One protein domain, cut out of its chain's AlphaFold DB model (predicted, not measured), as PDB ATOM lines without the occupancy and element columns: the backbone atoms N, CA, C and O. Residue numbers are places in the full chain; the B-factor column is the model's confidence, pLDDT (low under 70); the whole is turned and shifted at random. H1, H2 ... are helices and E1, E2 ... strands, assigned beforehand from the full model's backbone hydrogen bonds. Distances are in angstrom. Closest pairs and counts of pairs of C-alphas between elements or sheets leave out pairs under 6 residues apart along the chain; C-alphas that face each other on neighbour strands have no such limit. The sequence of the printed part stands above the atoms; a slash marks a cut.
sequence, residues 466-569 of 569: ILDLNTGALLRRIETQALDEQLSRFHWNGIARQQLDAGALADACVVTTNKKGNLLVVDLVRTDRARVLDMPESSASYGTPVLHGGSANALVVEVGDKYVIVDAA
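What this domain is: This is residues 466 to 569 of the 569 residues of an uncharacterized protein of Dimargaris cristalligena (UniProt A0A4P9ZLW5). Two small three-stranded sheets, E3 E4 E5 and E6 E7 E8, make the body, partly and loosely facing each other, nearest where E3 comes to E6 and E7. Away at one end of the long axis lies the hairpin E1 E2, apart from both sheets and joined to the body by way of H1, while H2 packs beside E3. The printed part has 104 residues, with the named elements E1 E2 H1 H2 E3 E4 E5 E6 E7 E8 in that order: two helices and eight strands, each sheet antiparallel, the class mixed. The whole is compact by its radius of gyration of the C-alphas, 14.3 A, but elongated in outline, with spans of 46 by 29 by 24 A.

How they stand to each other: E1, residues 466 to 468, and E2, residues 474 to 479, form an antiparallel hairpin at 178 degrees, with N 466 and O 476 2.8 A apart, within hydrogen-bond range. H1, residues 480 to 488, follows E2 with no residue between. H2, residues 495 to 501, is apart from H1. E3, residues 509 to 513, E4, residues 519 to 523, and E5, residues 530 to 533, form a meander, each strand the antiparallel neighbour of the one before. Across E3 and E4, N 510 and O 522 are within hydrogen-bond range at 2.9 A, and across E4 and E5, N 533 and O 519 are within hydrogen-bond range at 2.7 A. H1 and E5 are only just apart, at 8.1 A, and H1 is only just not on this sheet, with 4 pairs of C-alphas within 10 A. H2 is on it, at a height of 5.5 A over the sheet and over none of its strands; its closest C-alphas to E3 are those of Ala 496 and Thr 512, 5.4 A apart. E6, residues 546 to 551, E7, residues 554 to 559, and E8, residues 562 to 567, form a second meander, with N 558 and O 546 at 2.9 A and N 564 and O 557 at 2.8 A. The closest C-alphas of E3 and E6 are those of Val 511 and Leu 547, 7.0 A apart. E4 and E8 are apart. In H1 and H2 every O i to N i+4 pair is within hydrogen-bond range.

Where its parts are: E1 begins at C-alpha 466, (-18.895, -37.699, -17.547), and spans 6.8 A; E2 spans 13.6 A. H1 spans 11.9 A and H2 9.9 A. E3, E4 and E5 measure 13.2, 13.4 and 10.0 A; E3 begins at C-alpha 509, (-32.890, -37.206, -16.492). E6, E7 and E8 measure 15.5, 15.7 and 15.4 A, and E8 ends at C-alpha 567, (-43.046, -40.709, -7.947).

The domain as a whole: The C-alphas of Thr 471 and Glu 537 are the two farthest apart, at 47.1 A. The printed part has no cut, and the one long link is residues 534 to 545, between E5 and E6. Mean pLDDT of the printed part is 74.1; 29 residues are under 70, among them residues 493 to 508 and 536 to 543.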
ATOM      1  N   ILE A 466     -18.744 -37.724 -18.996       84.94
ATOM      2  CA  ILE A 466     -18.895 -37.699 -17.547       84.94
ATOM      3  C   ILE A 466     -17.497 -37.519 -16.975       84.94
ATOM      4  O   ILE A 466     -16.640 -38.385 -17.147       84.94
ATOM      5  N   LEU A 467     -17.268 -36.392 -16.315       85.94
ATOM      6  CA  LEU A 467     -16.016 -36.072 -15.645       85.94
ATOM      7  C   LEU A 467     -16.178 -36.249 -14.138       85.94
ATOM      8  O   LEU A 467     -17.235 -35.957 -13.580       85.94
ATOM      9  N   ASP A 468     -15.124 -36.682 -13.466       84.75
ATOM     10  CA  ASP A 468     -15.040 -36.649 -12.012       84.75
ATOM     11  C   ASP A 468     -14.842 -35.202 -11.535       84.75
ATOM     12  O   ASP A 468     -13.923 -34.509 -11.966       84.75
ATOM     13  N   LEU A 469     -15.694 -34.716 -10.630       80.56
ATOM     14  CA  LEU A 469     -15.636 -33.327 -10.158       80.56
ATOM     15  C   LEU A 469     -14.405 -33.022  -9.299       80.56
ATOM     16  O   LEU A 469     -14.044 -31.853  -9.166       80.56
ATOM     17  N   ASN A 470     -13.775 -34.024  -8.687       80.62
ATOM     18  CA  ASN A 470     -12.632 -33.804  -7.801       80.62
ATOM     19  C   ASN A 470     -11.317 -33.743  -8.580       80.62
ATOM     20  O   ASN A 470     -10.452 -32.934  -8.256       80.62
ATOM     21  N   THR A 471     -11.184 -34.577  -9.606       83.06
ATOM     22  CA  THR A 471      -9.943 -34.776 -10.367       83.06
ATOM     23  C   THR A 471      -9.997 -34.195 -11.779       83.06
ATOM     24  O   THR A 471      -8.952 -34.001 -12.392       83.06
ATOM     25  N   GLY A 472     -11.195 -33.944 -12.315       83.38
ATOM     26  CA  GLY A 472     -11.404 -33.599 -13.723       83.38
ATOM     27  C   GLY A 472     -11.220 -34.784 -14.673       83.38
ATOM     28  O   GLY A 472     -11.276 -34.608 -15.886       83.38
ATOM     29  N   ALA A 473     -10.986 -35.995 -14.152       86.56
ATOM     30  CA  ALA A 473     -10.747 -37.172 -14.973       86.56
ATOM     31  C   ALA A 473     -12.000 -37.552 -15.772       86.56
ATOM     32  O   ALA A 473     -13.110 -37.571 -15.237       86.56
ATOM     33  N   LEU A 474     -11.819 -37.912 -17.043       88.75
ATOM     34  CA  LEU A 474     -12.884 -38.483 -17.862       88.75
ATOM     35  C   LEU A 474     -13.234 -39.882 -17.344       88.75
ATOM     36  O   LEU A 474     -12.454 -40.816 -17.499       88.75
ATOM     37  N   LEU A 475     -14.414 -40.017 -16.743       86.19
ATOM     38  CA  LEU A 475     -14.931 -41.290 -16.239       86.19
ATOM     39  C   LEU A 475     -15.573 -42.108 -17.353       86.19
ATOM     40  O   LEU A 475     -15.408 -43.324 -17.422       86.19
ATOM     41  N   ARG A 476     -16.350 -41.443 -18.213       87.50
ATOM     42  CA  ARG A 476     -17.089 -42.093 -19.294       87.50
ATOM     43  C   ARG A 476     -17.314 -41.124 -20.438       87.50
ATOM     44  O   ARG A 476     -17.619 -39.960 -20.204       87.50
ATOM     45  N   ARG A 477     -17.237 -41.629 -21.665       87.94
ATOM     46  CA  ARG A 477     -17.697 -40.939 -22.867       87.94
ATOM     47  C   ARG A 477     -18.744 -41.803 -23.558       87.94
ATOM     48  O   ARG A 477     -18.548 -43.006 -23.700       87.94
ATOM     49  N   ILE A 478     -19.871 -41.204 -23.916       83.69
ATOM     50  CA  ILE A 478     -21.005 -41.873 -24.551       83.69
ATOM     51  C   ILE A 478     -21.233 -41.177 -25.881       83.69
ATOM     52  O   ILE A 478     -21.684 -40.039 -25.897       83.69
ATOM     53  N   GLU A 479     -20.898 -41.827 -26.988       86.31
ATOM     54  CA  GLU A 479     -21.159 -41.259 -28.312       86.31
ATOM     55  C   GLU A 479     -22.674 -41.075 -28.512       86.31
ATOM     56  O   GLU A 479     -23.472 -41.950 -28.168       86.31
ATOM     57  N   THR A 480     -23.083 -39.941 -29.079       79.81
ATOM     58  CA  THR A 480     -24.482 -39.595 -29.359       79.81
ATOM     59  C   THR A 480     -25.133 -40.665 -30.224       79.81
ATOM     60  O   THR A 480     -26.285 -41.001 -29.994       79.81
ATOM     61  N   GLN A 481     -24.390 -41.268 -31.159       82.69
ATOM     62  CA  GLN A 481     -24.889 -42.391 -31.953       82.69
ATOM     63  C   GLN A 481     -25.230 -43.607 -31.078       82.69
ATOM     64  O   GLN A 481     -26.291 -44.197 -31.243       82.69
ATOM     65  N   ALA A 482     -24.374 -43.954 -30.113       81.12
ATOM     66  CA  ALA A 482     -24.640 -45.062 -29.197       81.12
ATOM     67  C   ALA A 482     -25.862 -44.772 -28.311       81.12
ATOM     68  O   ALA A 482     -26.634 -45.677 -27.995       81.12
ATOM     69  N   LEU A 483     -26.066 -43.507 -27.931       75.06
ATOM     70  CA  LEU A 483     -27.277 -43.084 -27.241       75.06
ATOM     71  C   LEU A 483     -28.508 -43.179 -28.155       75.06
ATOM     72  O   LEU A 483     -29.512 -43.746 -27.741       75.06
ATOM     73  N   ASP A 484     -28.435 -42.684 -29.392       79.31
ATOM     74  CA  ASP A 484     -29.518 -42.769 -30.378       79.31
ATOM     75  C   ASP A 484     -29.907 -44.240 -30.630       79.31
ATOM     76  O   ASP A 484     -31.091 -44.580 -30.611       79.31
ATOM     77  N   GLU A 485     -28.930 -45.143 -30.757       82.38
ATOM     78  CA  GLU A 485     -29.139 -46.593 -30.848       82.38
ATOM     79  C   GLU A 485     -29.817 -47.145 -29.584       82.38
ATOM     80  O   GLU A 485     -30.834 -47.839 -29.673       82.38
ATOM     81  N   GLN A 486     -29.335 -46.774 -28.393       76.81
ATOM     82  CA  GLN A 486     -29.951 -47.159 -27.117       76.81
ATOM     83  C   GLN A 486     -31.346 -46.567 -26.906       76.81
ATOM     84  O   GLN A 486     -32.127 -47.131 -26.142       76.81
ATOM     85  N   LEU A 487     -31.686 -45.450 -27.535       76.56
ATOM     86  CA  LEU A 487     -32.996 -44.820 -27.408       76.56
ATOM     87  C   LEU A 487     -33.962 -45.269 -28.504       76.56
ATOM     88  O   LEU A 487     -35.178 -45.277 -28.294       76.56
ATOM     89  N   SER A 488     -33.442 -45.740 -29.639       80.12
ATOM     90  CA  SER A 488     -34.231 -46.269 -30.752       80.12
ATOM     91  C   SER A 488     -35.136 -47.435 -30.333       80.12
ATOM     92  O   SER A 488     -36.295 -47.488 -30.754       80.12
ATOM     93  N   ARG A 489     -34.668 -48.294 -29.410       81.69
ATOM     94  CA  ARG A 489     -35.451 -49.391 -28.801       81.69
ATOM     95  C   ARG A 489     -36.701 -48.922 -28.048       81.69
ATOM     96  O   ARG A 489     -37.618 -49.711 -27.859       81.69
ATOM     97  N   PHE A 490     -36.780 -47.647 -27.666       76.12
ATOM     98  CA  PHE A 490     -37.962 -47.051 -27.033       76.12
ATOM     99  C   PHE A 490     -38.848 -46.275 -28.014       76.12
ATOM    100  O   PHE A 490     -39.757 -45.571 -27.583       76.12
ATOM    101  N   HIS A 491     -38.605 -46.396 -29.326       78.00
ATOM    102  CA  HIS A 491     -39.270 -45.627 -30.381       78.00
ATOM    103  C   HIS A 491     -39.134 -44.104 -30.199       78.00
ATOM    104  O   HIS A 491     -40.110 -43.377 -30.328       78.00
ATOM    105  N   TRP A 492     -37.938 -43.611 -29.893       74.19
ATOM    106  CA  TRP A 492     -37.625 -42.182 -29.727       74.19
ATOM    107  C   TRP A 492     -38.055 -41.303 -30.925       74.19
ATOM    108  O   TRP A 492     -37.900 -41.712 -32.078       74.19
ATOM    109  N   ASN A 493     -38.595 -40.097 -30.676       66.75
ATOM    110  CA  ASN A 493     -39.161 -39.205 -31.709       66.75
ATOM    111  C   ASN A 493     -38.231 -38.060 -32.172       66.75
ATOM    112  O   ASN A 493     -38.653 -37.220 -32.959       66.75
ATOM    113  N   GLY A 494     -36.982 -37.997 -31.702       67.44
ATOM    114  CA  GLY A 494     -36.007 -36.970 -32.106       67.44
ATOM    115  C   GLY A 494     -36.240 -35.572 -31.509       67.44
ATOM    116  O   GLY A 494     -35.271 -34.840 -31.337       67.44
ATOM    117  N   ILE A 495     -37.466 -35.222 -31.096       64.12
ATOM    118  CA  ILE A 495     -37.810 -33.954 -30.410       64.12
ATOM    119  C   ILE A 495     -37.026 -33.807 -29.106       64.12
ATOM    120  O   ILE A 495     -36.533 -32.740 -28.759       64.12
ATOM    121  N   ALA A 496     -36.829 -34.911 -28.410       60.44
ATOM    122  CA  ALA A 496     -36.007 -34.974 -27.220       60.44
ATOM    123  C   ALA A 496     -34.550 -34.530 -27.434       60.44
ATOM    124  O   ALA A 496     -33.922 -34.062 -26.494       60.44
ATOM    125  N   ARG A 497     -34.010 -34.660 -28.658       65.06
ATOM    126  CA  ARG A 497     -32.687 -34.125 -29.010       65.06
ATOM    127  C   ARG A 497     -32.710 -32.600 -28.954       65.06
ATOM    128  O   ARG A 497     -31.832 -32.018 -28.346       65.06
ATOM    129  N   GLN A 498     -33.784 -31.973 -29.441       66.12
ATOM    130  CA  GLN A 498     -33.993 -30.529 -29.283       66.12
ATOM    131  C   GLN A 498     -34.199 -30.127 -27.819       66.12
ATOM    132  O   GLN A 498     -33.763 -29.055 -27.427       66.12
ATOM    133  N   GLN A 499     -34.845 -30.959 -26.994       62.78
ATOM    134  CA  GLN A 499     -34.985 -30.688 -25.554       62.78
ATOM    135  C   GLN A 499     -33.661 -30.858 -24.791       62.78
ATOM    136  O   GLN A 499     -33.387 -30.104 -23.856       62.78
ATOM    137  N   LEU A 500     -32.842 -31.825 -25.204       62.34
ATOM    138  CA  LEU A 500     -31.473 -32.033 -24.740       62.34
ATOM    139  C   LEU A 500     -30.584 -30.837 -25.085       62.34
ATOM    140  O   LEU A 500     -29.927 -30.306 -24.190       62.34
ATOM    141  N   ASP A 501     -30.638 -30.385 -26.339       56.94
ATOM    142  CA  ASP A 501     -29.941 -29.193 -26.833       56.94
ATOM    143  C   ASP A 501     -30.454 -27.930 -26.096       56.94
ATOM    144  O   ASP A 501     -29.701 -27.127 -25.549       56.94
ATOM    145  N   ALA A 502     -31.772 -27.819 -25.886       55.03
ATOM    146  CA  ALA A 502     -32.375 -26.738 -25.098       55.03
ATOM    147  C   ALA A 502     -32.052 -26.797 -23.588       55.03
ATOM    148  O   ALA A 502     -32.471 -25.915 -22.831       55.03
ATOM    149  N   GLY A 503     -31.331 -27.823 -23.121       52.19
ATOM    150  CA  GLY A 503     -30.927 -27.975 -21.727       52.19
ATOM    151  C   GLY A 503     -32.084 -28.218 -20.759       52.19
ATOM    152  O   GLY A 503     -31.962 -27.898 -19.573       52.19
ATOM    153  N   ALA A 504     -33.193 -28.791 -21.238       51.72
ATOM    154  CA  ALA A 504     -34.351 -29.179 -20.435       51.72
ATOM    155  C   ALA A 504     -34.051 -30.446 -19.611       51.72
ATOM    156  O   ALA A 504     -34.635 -31.510 -19.805       51.72
ATOM    157  N   LEU A 505     -33.090 -30.330 -18.695       57.50
ATOM    158  CA  LEU A 505     -32.590 -31.416 -17.864       57.50
ATOM    159  C   LEU A 505     -32.952 -31.163 -16.405       57.50
ATOM    160  O   LEU A 505     -32.464 -30.209 -15.796       57.50
ATOM    161  N   ALA A 506     -33.757 -32.051 -15.822       56.19
ATOM    162  CA  ALA A 506     -33.902 -32.135 -14.373       56.19
ATOM    163  C   ALA A 506     -33.171 -33.383 -13.886       56.19
ATOM    164  O   ALA A 506     -33.434 -34.487 -14.347       56.19
ATOM    165  N   ASP A 507     -32.248 -33.200 -12.946       61.12
ATOM    166  CA  ASP A 507     -31.648 -34.301 -12.182       61.12
ATOM    167  C   ASP A 507     -30.925 -35.368 -13.024       61.12
ATOM    168  O   ASP A 507     -30.917 -36.541 -12.676       61.12
ATOM    169  N   ALA A 508     -30.282 -34.934 -14.115       66.81
ATOM    170  CA  ALA A 508     -29.632 -35.805 -15.099       66.81
ATOM    171  C   ALA A 508     -30.584 -36.827 -15.731       66.81
ATOM    172  O   ALA A 508     -30.140 -37.841 -16.260       66.81
ATOM    173  N   CYS A 509     -31.880 -36.516 -15.723       71.06
ATOM    174  CA  CYS A 509     -32.890 -37.206 -16.492       71.06
ATOM    175  C   CYS A 509     -33.353 -36.323 -17.654       71.06
ATOM    176  O   CYS A 509     -33.542 -35.113 -17.503       71.06
ATOM    177  N   VAL A 510     -33.585 -36.948 -18.805       73.44
ATOM    178  CA  VAL A 510     -34.372 -36.360 -19.895       73.44
ATOM    179  C   VAL A 510     -35.765 -36.932 -19.816       73.44
ATOM    180  O   VAL A 510     -35.926 -38.145 -19.692       73.44
ATOM    181  N   VAL A 511     -36.759 -36.060 -19.922       72.81
ATOM    182  CA  VAL A 511     -38.153 -36.456 -20.070       72.81
ATOM    183  C   VAL A 511     -38.620 -36.028 -21.452       72.81
ATOM    184  O   VAL A 511     -38.582 -34.846 -21.764       72.81
ATOM    185  N   THR A 512     -39.076 -36.980 -22.257       77.31
ATOM    186  CA  THR A 512     -39.642 -36.740 -23.593       77.31
ATOM    187  C   THR A 512     -40.870 -37.621 -23.823       77.31
ATOM    188  O   THR A 512     -41.257 -38.384 -22.944       77.31
ATOM    189  N   THR A 513     -41.474 -37.565 -25.007       76.56
ATOM    190  CA  THR A 513     -42.352 -38.613 -25.528       76.56
ATOM    191  C   THR A 513     -41.639 -39.522 -26.529       76.56
ATOM    192  O   THR A 513     -40.692 -39.118 -27.209       76.56
ATOM    193  N   ASN A 514     -42.096 -40.768 -26.640       80.50
ATOM    194  CA  ASN A 514     -41.761 -41.636 -27.767       80.50
ATOM    195  C   ASN A 514     -42.734 -41.424 -28.949       80.50
ATOM    196  O   ASN A 514     -43.667 -40.628 -28.872       80.50
ATOM    197  N   LYS A 515     -42.544 -42.143 -30.062       78.50
ATOM    198  CA  LYS A 515     -43.399 -42.085 -31.266       78.50
ATOM    199  C   LYS A 515     -44.847 -42.513 -31.014       78.50
ATOM    200  O   LYS A 515     -45.718 -42.156 -31.796       78.50
ATOM    201  N   LYS A 516     -45.102 -43.277 -29.947       78.94
ATOM    202  CA  LYS A 516     -46.453 -43.651 -29.499       78.94
ATOM    203  C   LYS A 516     -47.058 -42.598 -28.561       78.94
ATOM    204  O   LYS A 516     -48.186 -42.755 -28.122       78.94
ATOM    205  N   GLY A 517     -46.293 -41.550 -28.249       74.81
ATOM    206  CA  GLY A 517     -46.644 -40.486 -27.324       74.81
ATOM    207  C   GLY A 517     -46.401 -40.823 -25.843       74.81
ATOM    208  O   GLY A 517     -46.559 -39.949 -24.991       74.81
ATOM    209  N   ASN A 518     -45.996 -42.043 -25.496       81.44
ATOM    210  CA  ASN A 518     -45.728 -42.409 -24.102       81.44
ATOM    211  C   ASN A 518     -44.565 -41.587 -23.553       81.44
ATOM    212  O   ASN A 518     -43.614 -41.297 -24.285       81.44
ATOM    213  N   LEU A 519     -44.624 -41.246 -22.267       80.19
ATOM    214  CA  LEU A 519     -43.543 -40.506 -21.637       80.19
ATOM    215  C   LEU A 519     -42.313 -41.406 -21.526       80.19
ATOM    216  O   LEU A 519     -42.412 -42.559 -21.127       80.19
ATOM    217  N   LEU A 520     -41.145 -40.890 -21.858       79.69
ATOM    218  CA  LEU A 520     -39.879 -41.589 -21.771       79.69
ATOM    219  C   LEU A 520     -38.941 -40.790 -20.880       79.69
ATOM    220  O   LEU A 520     -38.602 -39.648 -21.187       79.69
ATOM    221  N   VAL A 521     -38.540 -41.413 -19.778       79.62
ATOM    222  CA  VAL A 521     -37.576 -40.876 -18.822       79.62
ATOM    223  C   VAL A 521     -36.258 -41.621 -19.008       79.62
ATOM    224  O   VAL A 521     -36.220 -42.845 -18.891       79.62
ATOM    225  N   VAL A 522     -35.184 -40.899 -19.313       76.69
ATOM    226  CA  VAL A 522     -33.846 -41.460 -19.561       76.69
ATOM    227  C   VAL A 522     -32.879 -40.927 -18.520       76.69
ATOM    228  O   VAL A 522     -32.728 -39.713 -18.426       76.69
ATOM    229  N   ASP A 523     -32.203 -41.809 -17.784       79.12
ATOM    230  CA  ASP A 523     -31.065 -41.442 -16.933       79.12
ATOM    231  C   ASP A 523     -29.826 -41.231 -17.809       79.12
ATOM    232  O   ASP A 523     -29.345 -42.149 -18.473       79.12
ATOM    233  N   LEU A 524     -29.299 -40.010 -17.827       72.38
ATOM    234  CA  LEU A 524     -28.146 -39.663 -18.654       72.38
ATOM    235  C   LEU A 524     -26.819 -40.172 -18.090       72.38
ATOM    236  O   LEU A 524     -25.842 -40.289 -18.829       72.38
ATOM    237  N   VAL A 525     -26.758 -40.482 -16.797       72.44
ATOM    238  CA  VAL A 525     -25.561 -41.047 -16.156       72.44
ATOM    239  C   VAL A 525     -25.510 -42.550 -16.398       72.44
ATOM    240  O   VAL A 525     -24.453 -43.126 -16.684       72.44
ATOM    241  N   ARG A 526     -26.674 -43.192 -16.304       74.00
ATOM    242  CA  ARG A 526     -26.867 -44.628 -16.504       74.00
ATOM    243  C   ARG A 526     -27.789 -44.840 -17.695       74.00
ATOM    244  O   ARG A 526     -28.942 -45.198 -17.523       74.00
ATOM    245  N   THR A 527     -27.279 -44.623 -18.907       65.88
ATOM    246  CA  THR A 527     -28.071 -44.682 -20.156       65.88
ATOM    247  C   THR A 527     -28.699 -46.051 -20.448       65.88
ATOM    248  O   THR A 527     -29.620 -46.172 -21.256       65.88
ATOM    249  N   ASP A 528     -28.243 -47.103 -19.766       70.06
ATOM    250  CA  ASP A 528     -28.893 -48.412 -19.726       70.06
ATOM    251  C   ASP A 528     -30.246 -48.386 -18.989       70.06
ATOM    252  O   ASP A 528     -31.070 -49.278 -19.195       70.06
ATOM    253  N   ARG A 529     -30.502 -47.344 -18.193       74.12
ATOM    254  CA  ARG A 529     -31.730 -47.084 -17.443       74.12
ATOM    255  C   ARG A 529     -32.580 -46.038 -18.153       74.12
ATOM    256  O   ARG A 529     -32.447 -44.831 -17.962       74.12
ATOM    257  N   ALA A 530     -33.517 -46.529 -18.946       73.81
ATOM    258  CA  ALA A 530     -34.584 -45.723 -19.512       73.81
ATOM    259  C   ALA A 530     -35.925 -46.399 -19.237       73.81
ATOM    260  O   ALA A 530     -36.019 -47.626 -19.161       73.81
ATOM    261  N   ARG A 531     -36.960 -45.581 -19.060       76.25
ATOM    262  CA  ARG A 531     -38.298 -46.031 -18.694       76.25
ATOM    263  C   ARG A 531     -39.335 -45.364 -19.575       76.25
ATOM    264  O   ARG A 531     -39.409 -44.140 -19.622       76.25
ATOM    265  N   VAL A 532     -40.156 -46.183 -20.220       78.88
ATOM    266  CA  VAL A 532     -41.386 -45.739 -20.878       78.88
ATOM    267  C   VAL A 532     -42.510 -45.814 -19.848       78.88
ATOM    268  O   VAL A 532     -42.660 -46.829 -19.171       78.88
ATOM    269  N   LEU A 533     -43.261 -44.732 -19.697       76.69
ATOM    270  CA  LEU A 533     -44.478 -44.662 -18.907       76.69
ATOM    271  C   LEU A 533     -45.651 -44.616 -19.875       76.69
ATOM    272  O   LEU A 533     -45.788 -43.666 -20.651       76.69
ATOM    273  N   ASP A 534     -46.473 -45.658 -19.823       77.25
ATOM    274  CA  ASP A 534     -47.698 -45.718 -20.604       77.25
ATOM    275  C   ASP A 534     -48.661 -44.649 -20.094       77.25
ATOM    276  O   ASP A 534     -49.054 -44.636 -18.926       77.25
ATOM    277  N   MET A 535     -48.983 -43.704 -20.972       73.00
ATOM    278  CA  MET A 535     -49.928 -42.647 -20.654       73.00
ATOM    279  C   MET A 535     -51.349 -43.216 -20.779       73.00
ATOM    280  O   MET A 535     -51.623 -43.938 -21.738       73.00
ATOM    281  N   PRO A 536     -52.264 -42.895 -19.847       63.66
ATOM    282  CA  PRO A 536     -53.604 -43.491 -19.801       63.66
ATOM    283  C   PRO A 536     -54.473 -43.125 -21.013       63.66
ATOM    284  O   PRO A 536     -55.491 -43.761 -21.263       63.66
ATOM    285  N   GLU A 537     -54.076 -42.110 -21.778       66.81
ATOM    286  CA  GLU A 537     -54.753 -41.666 -22.989       66.81
ATOM    287  C   GLU A 537     -53.711 -41.424 -24.085       66.81
ATOM    288  O   GLU A 537     -52.597 -40.982 -23.798       66.81
ATOM    289  N   SER A 538     -54.085 -41.711 -25.337       57.78
ATOM    290  CA  SER A 538     -53.277 -41.446 -26.532       57.78
ATOM    291  C   SER A 538     -52.809 -39.984 -26.529       57.78
ATOM    292  O   SER A 538     -53.538 -39.068 -26.908       57.78
ATOM    293  N   SER A 539     -51.564 -39.770 -26.123       52.78
ATOM    294  CA  SER A 539     -50.910 -38.466 -25.980       52.78
ATOM    295  C   SER A 539     -50.608 -37.774 -27.309       52.78
ATOM    296  O   SER A 539     -50.068 -36.669 -27.312       52.78
ATOM    297  N   ALA A 540     -51.000 -38.371 -28.440       58.78
ATOM    298  CA  ALA A 540     -50.889 -37.763 -29.763       58.78
ATOM    299  C   ALA A 540     -51.561 -36.374 -29.849       58.78
ATOM    300  O   ALA A 540     -51.175 -35.571 -30.693       58.78
ATOM    301  N   SER A 541     -52.517 -36.061 -28.965       60.22
ATOM    302  CA  SER A 541     -53.183 -34.753 -28.880       60.22
ATOM    303  C   SER A 541     -52.590 -33.780 -27.851       60.22
ATOM    304  O   SER A 541     -52.966 -32.611 -27.852       60.22
ATOM    305  N   TYR A 542     -51.689 -34.215 -26.964       62.09
ATOM    306  CA  TYR A 542     -51.388 -33.494 -25.717       62.09
ATOM    307  C   TYR A 542     -50.187 -32.525 -25.777       62.09
ATOM    308  O   TYR A 542     -49.782 -31.969 -24.758       62.09
ATOM    309  N   GLY A 543     -49.644 -32.253 -26.966       69.38
ATOM    310  CA  GLY A 543     -48.503 -31.347 -27.134       69.38
ATOM    311  C   GLY A 543     -47.194 -31.890 -26.542       69.38
ATOM    312  O   GLY A 543     -47.108 -33.027 -26.077       69.38
ATOM    313  N   THR A 544     -46.132 -31.084 -26.608       73.19
ATOM    314  CA  THR A 544     -44.808 -31.457 -26.088       73.19
ATOM    315  C   THR A 544     -44.821 -31.428 -24.557       73.19
ATOM    316  O   THR A 544     -45.190 -30.394 -23.998       73.19
ATOM    317  N   PRO A 545     -44.401 -32.503 -23.860       74.25
ATOM    318  CA  PRO A 545     -44.376 -32.515 -22.405       74.25
ATOM    319  C   PRO A 545     -43.423 -31.451 -21.864       74.25
ATOM    320  O   PRO A 545     -42.312 -31.276 -22.379       74.25
ATOM    321  N   VAL A 546     -43.846 -30.765 -20.804       77.44
ATOM    322  CA  VAL A 546     -43.060 -29.712 -20.150       77.44
ATOM    323  C   VAL A 546     -42.618 -30.190 -18.774       77.44
ATOM    324  O   VAL A 546     -43.422 -30.532 -17.908       77.44
ATOM    325  N   LEU A 547     -41.305 -30.214 -18.562       78.19
ATOM    326  CA  LEU A 547     -40.701 -30.558 -17.282       78.19
ATOM    327  C   LEU A 547     -40.647 -29.308 -16.397       78.19
ATOM    328  O   LEU A 547     -39.851 -28.404 -16.641       78.19
ATOM    329  N   HIS A 548     -41.481 -29.250 -15.360       75.19
ATOM    330  CA  HIS A 548     -41.520 -28.092 -14.456       75.19
ATOM    331  C   HIS A 548     -40.456 -28.140 -13.358       75.19
ATOM    332  O   HIS A 548     -40.077 -27.105 -12.809       75.19
ATOM    333  N   GLY A 549     -39.977 -29.337 -13.019       70.56
ATOM    334  CA  GLY A 549     -38.955 -29.527 -12.002       70.56
ATOM    335  C   GLY A 549     -38.945 -30.934 -11.419       70.56
ATOM    336  O   GLY A 549     -39.799 -31.773 -11.711       70.56
ATOM    337  N   GLY A 550     -37.951 -31.166 -10.566       66.31
ATOM    338  CA  GLY A 550     -37.753 -32.409  -9.840       66.31
ATOM    339  C   GLY A 550     -37.515 -32.159  -8.359       66.31
ATOM    340  O   GLY A 550     -37.007 -31.119  -7.933       66.31
ATOM    341  N   SER A 551     -37.915 -33.133  -7.562       73.50
ATOM    342  CA  SER A 551     -37.376 -33.381  -6.236       73.50
ATOM    343  C   SER A 551     -36.598 -34.693  -6.290       73.50
ATOM    344  O   SER A 551     -36.766 -35.489  -7.210       73.50
ATOM    345  N   ALA A 552     -35.830 -34.995  -5.248       68.19
ATOM    346  CA  ALA A 552     -35.083 -36.251  -5.174       68.19
ATOM    347  C   ALA A 552     -35.947 -37.537  -5.252       68.19
ATOM    348  O   ALA A 552     -35.387 -38.631  -5.363       68.19
ATOM    349  N   ASN A 553     -37.280 -37.414  -5.156       73.50
ATOM    350  CA  ASN A 553     -38.245 -38.518  -5.152       73.50
ATOM    351  C   ASN A 553     -39.369 -38.396  -6.180       73.50
ATOM    352  O   ASN A 553     -40.109 -39.357  -6.345       73.50
ATOM    353  N   ALA A 554     -39.529 -37.247  -6.837       80.62
ATOM    354  CA  ALA A 554     -40.640 -37.032  -7.754       80.62
ATOM    355  C   ALA A 554     -40.290 -36.032  -8.860       80.62
ATOM    356  O   ALA A 554     -39.673 -35.004  -8.583       80.62
ATOM    357  N   LEU A 555     -40.716 -36.328 -10.087       81.38
ATOM    358  CA  LEU A 555     -40.549 -35.505 -11.284       81.38
ATOM    359  C   LEU A 555     -41.936 -35.079 -11.740       81.38
ATOM    360  O   LEU A 555     -42.850 -35.903 -11.785       81.38
ATOM    361  N   VAL A 556     -42.083 -33.796 -12.059       82.75
ATOM    362  CA  VAL A 556     -43.369 -33.218 -12.450       82.75
ATOM    363  C   VAL A 556     -43.327 -32.885 -13.921       82.75
ATOM    364  O   VAL A 556     -42.548 -32.034 -14.358       82.75
ATOM    365  N   VAL A 557     -44.209 -33.544 -14.654       82.69
ATOM    366  CA  VAL A 557     -44.291 -33.439 -16.097       82.69
ATOM    367  C   VAL A 557     -45.701 -33.026 -16.453       82.69
ATOM    368  O   VAL A 557     -46.668 -33.691 -16.093       82.69
ATOM    369  N   GLU A 558     -45.825 -31.898 -17.125       83.06
ATOM    370  CA  GLU A 558     -47.080 -31.490 -17.727       83.06
ATOM    371  C   GLU A 558     -47.237 -32.177 -19.080       83.06
ATOM    372  O   GLU A 558     -46.311 -32.179 -19.893       83.06
ATOM    373  N   VAL A 559     -48.420 -32.736 -19.316       80.69
ATOM    374  CA  VAL A 559     -48.831 -33.318 -20.592       80.69
ATOM    375  C   VAL A 559     -50.211 -32.738 -20.919       80.69
ATOM    376  O   VAL A 559     -51.220 -33.162 -20.354       80.69
ATOM    377  N   GLY A 560     -50.240 -31.710 -21.771       83.12
ATOM    378  CA  GLY A 560     -51.403 -30.845 -21.999       83.12
ATOM    379  C   GLY A 560     -51.857 -30.119 -20.731       83.12
ATOM    380  O   GLY A 560     -51.089 -29.375 -20.143       83.12
ATOM    381  N   ASP A 561     -53.104 -30.310 -20.303       77.75
ATOM    382  CA  ASP A 561     -53.671 -29.687 -19.095       77.75
ATOM    383  C   ASP A 561     -53.472 -30.521 -17.815       77.75
ATOM    384  O   ASP A 561     -53.769 -30.062 -16.705       77.75
ATOM    385  N   LYS A 562     -52.944 -31.741 -17.958       80.88
ATOM    386  CA  LYS A 562     -52.720 -32.687 -16.867       80.88
ATOM    387  C   LYS A 562     -51.277 -32.610 -16.375       80.88
ATOM    388  O   LYS A 562     -50.328 -32.485 -17.148       80.88
ATOM    389  N   TYR A 563     -51.106 -32.766 -15.066       81.62
ATOM    390  CA  TYR A 563     -49.799 -32.980 -14.455       81.62
ATOM    391  C   TYR A 563     -49.647 -34.451 -14.091       81.62
ATOM    392  O   TYR A 563     -50.483 -35.025 -13.388       81.62
ATOM    393  N   VAL A 564     -48.548 -35.032 -14.547       80.75
ATOM    394  CA  VAL A 564     -48.120 -36.385 -14.234       80.75
ATOM    395  C   VAL A 564     -46.948 -36.293 -13.275       80.75
ATOM    396  O   VAL A 564     -45.943 -35.638 -13.558       80.75
ATOM    397  N   ILE A 565     -47.079 -36.957 -12.128       79.75
ATOM    398  CA  ILE A 565     -45.954 -37.139 -11.214       79.75
ATOM    399  C   ILE A 565     -45.407 -38.534 -11.408       79.75
ATOM    400  O   ILE A 565     -46.120 -39.514 -11.193       79.75
ATOM    401  N   VAL A 566     -44.131 -38.602 -11.761       77.06
ATOM    402  CA  VAL A 566     -43.346 -39.829 -11.665       77.06
ATOM    403  C   VAL A 566     -42.778 -39.852 -10.255       77.06
ATOM    404  O   VAL A 566     -41.849 -39.100  -9.964       77.06
ATOM    405  N   ASP A 567     -43.405 -40.620  -9.367       74.50
ATOM    406  CA  ASP A 567     -43.046 -40.709  -7.947       74.50
ATOM    407  C   ASP A 567     -42.304 -42.023  -7.694       74.50
ATOM    408  O   ASP A 567     -42.777 -43.095  -8.067       74.50
ATOM    409  N   ALA A 568     -41.132 -41.949  -7.072       62.34
ATOM    410  CA  ALA A 568     -40.341 -43.124  -6.721       62.34
ATOM    411  C   ALA A 568     -40.592 -43.627  -5.290       62.34
ATOM    412  O   ALA A 568     -40.003 -44.632  -4.867       62.34
ATOM    413  N   ALA A 569     -41.420 -42.923  -4.516       58.62
ATOM    414  CA  ALA A 569     -41.763 -43.252  -3.136       58.62
ATOM    415  C   ALA A 569     -43.021 -44.113  -3.011       58.62
ATOM    416  O   ALA A 569     -43.023 -44.976  -2.096       58.62
TER     417      ALA A 569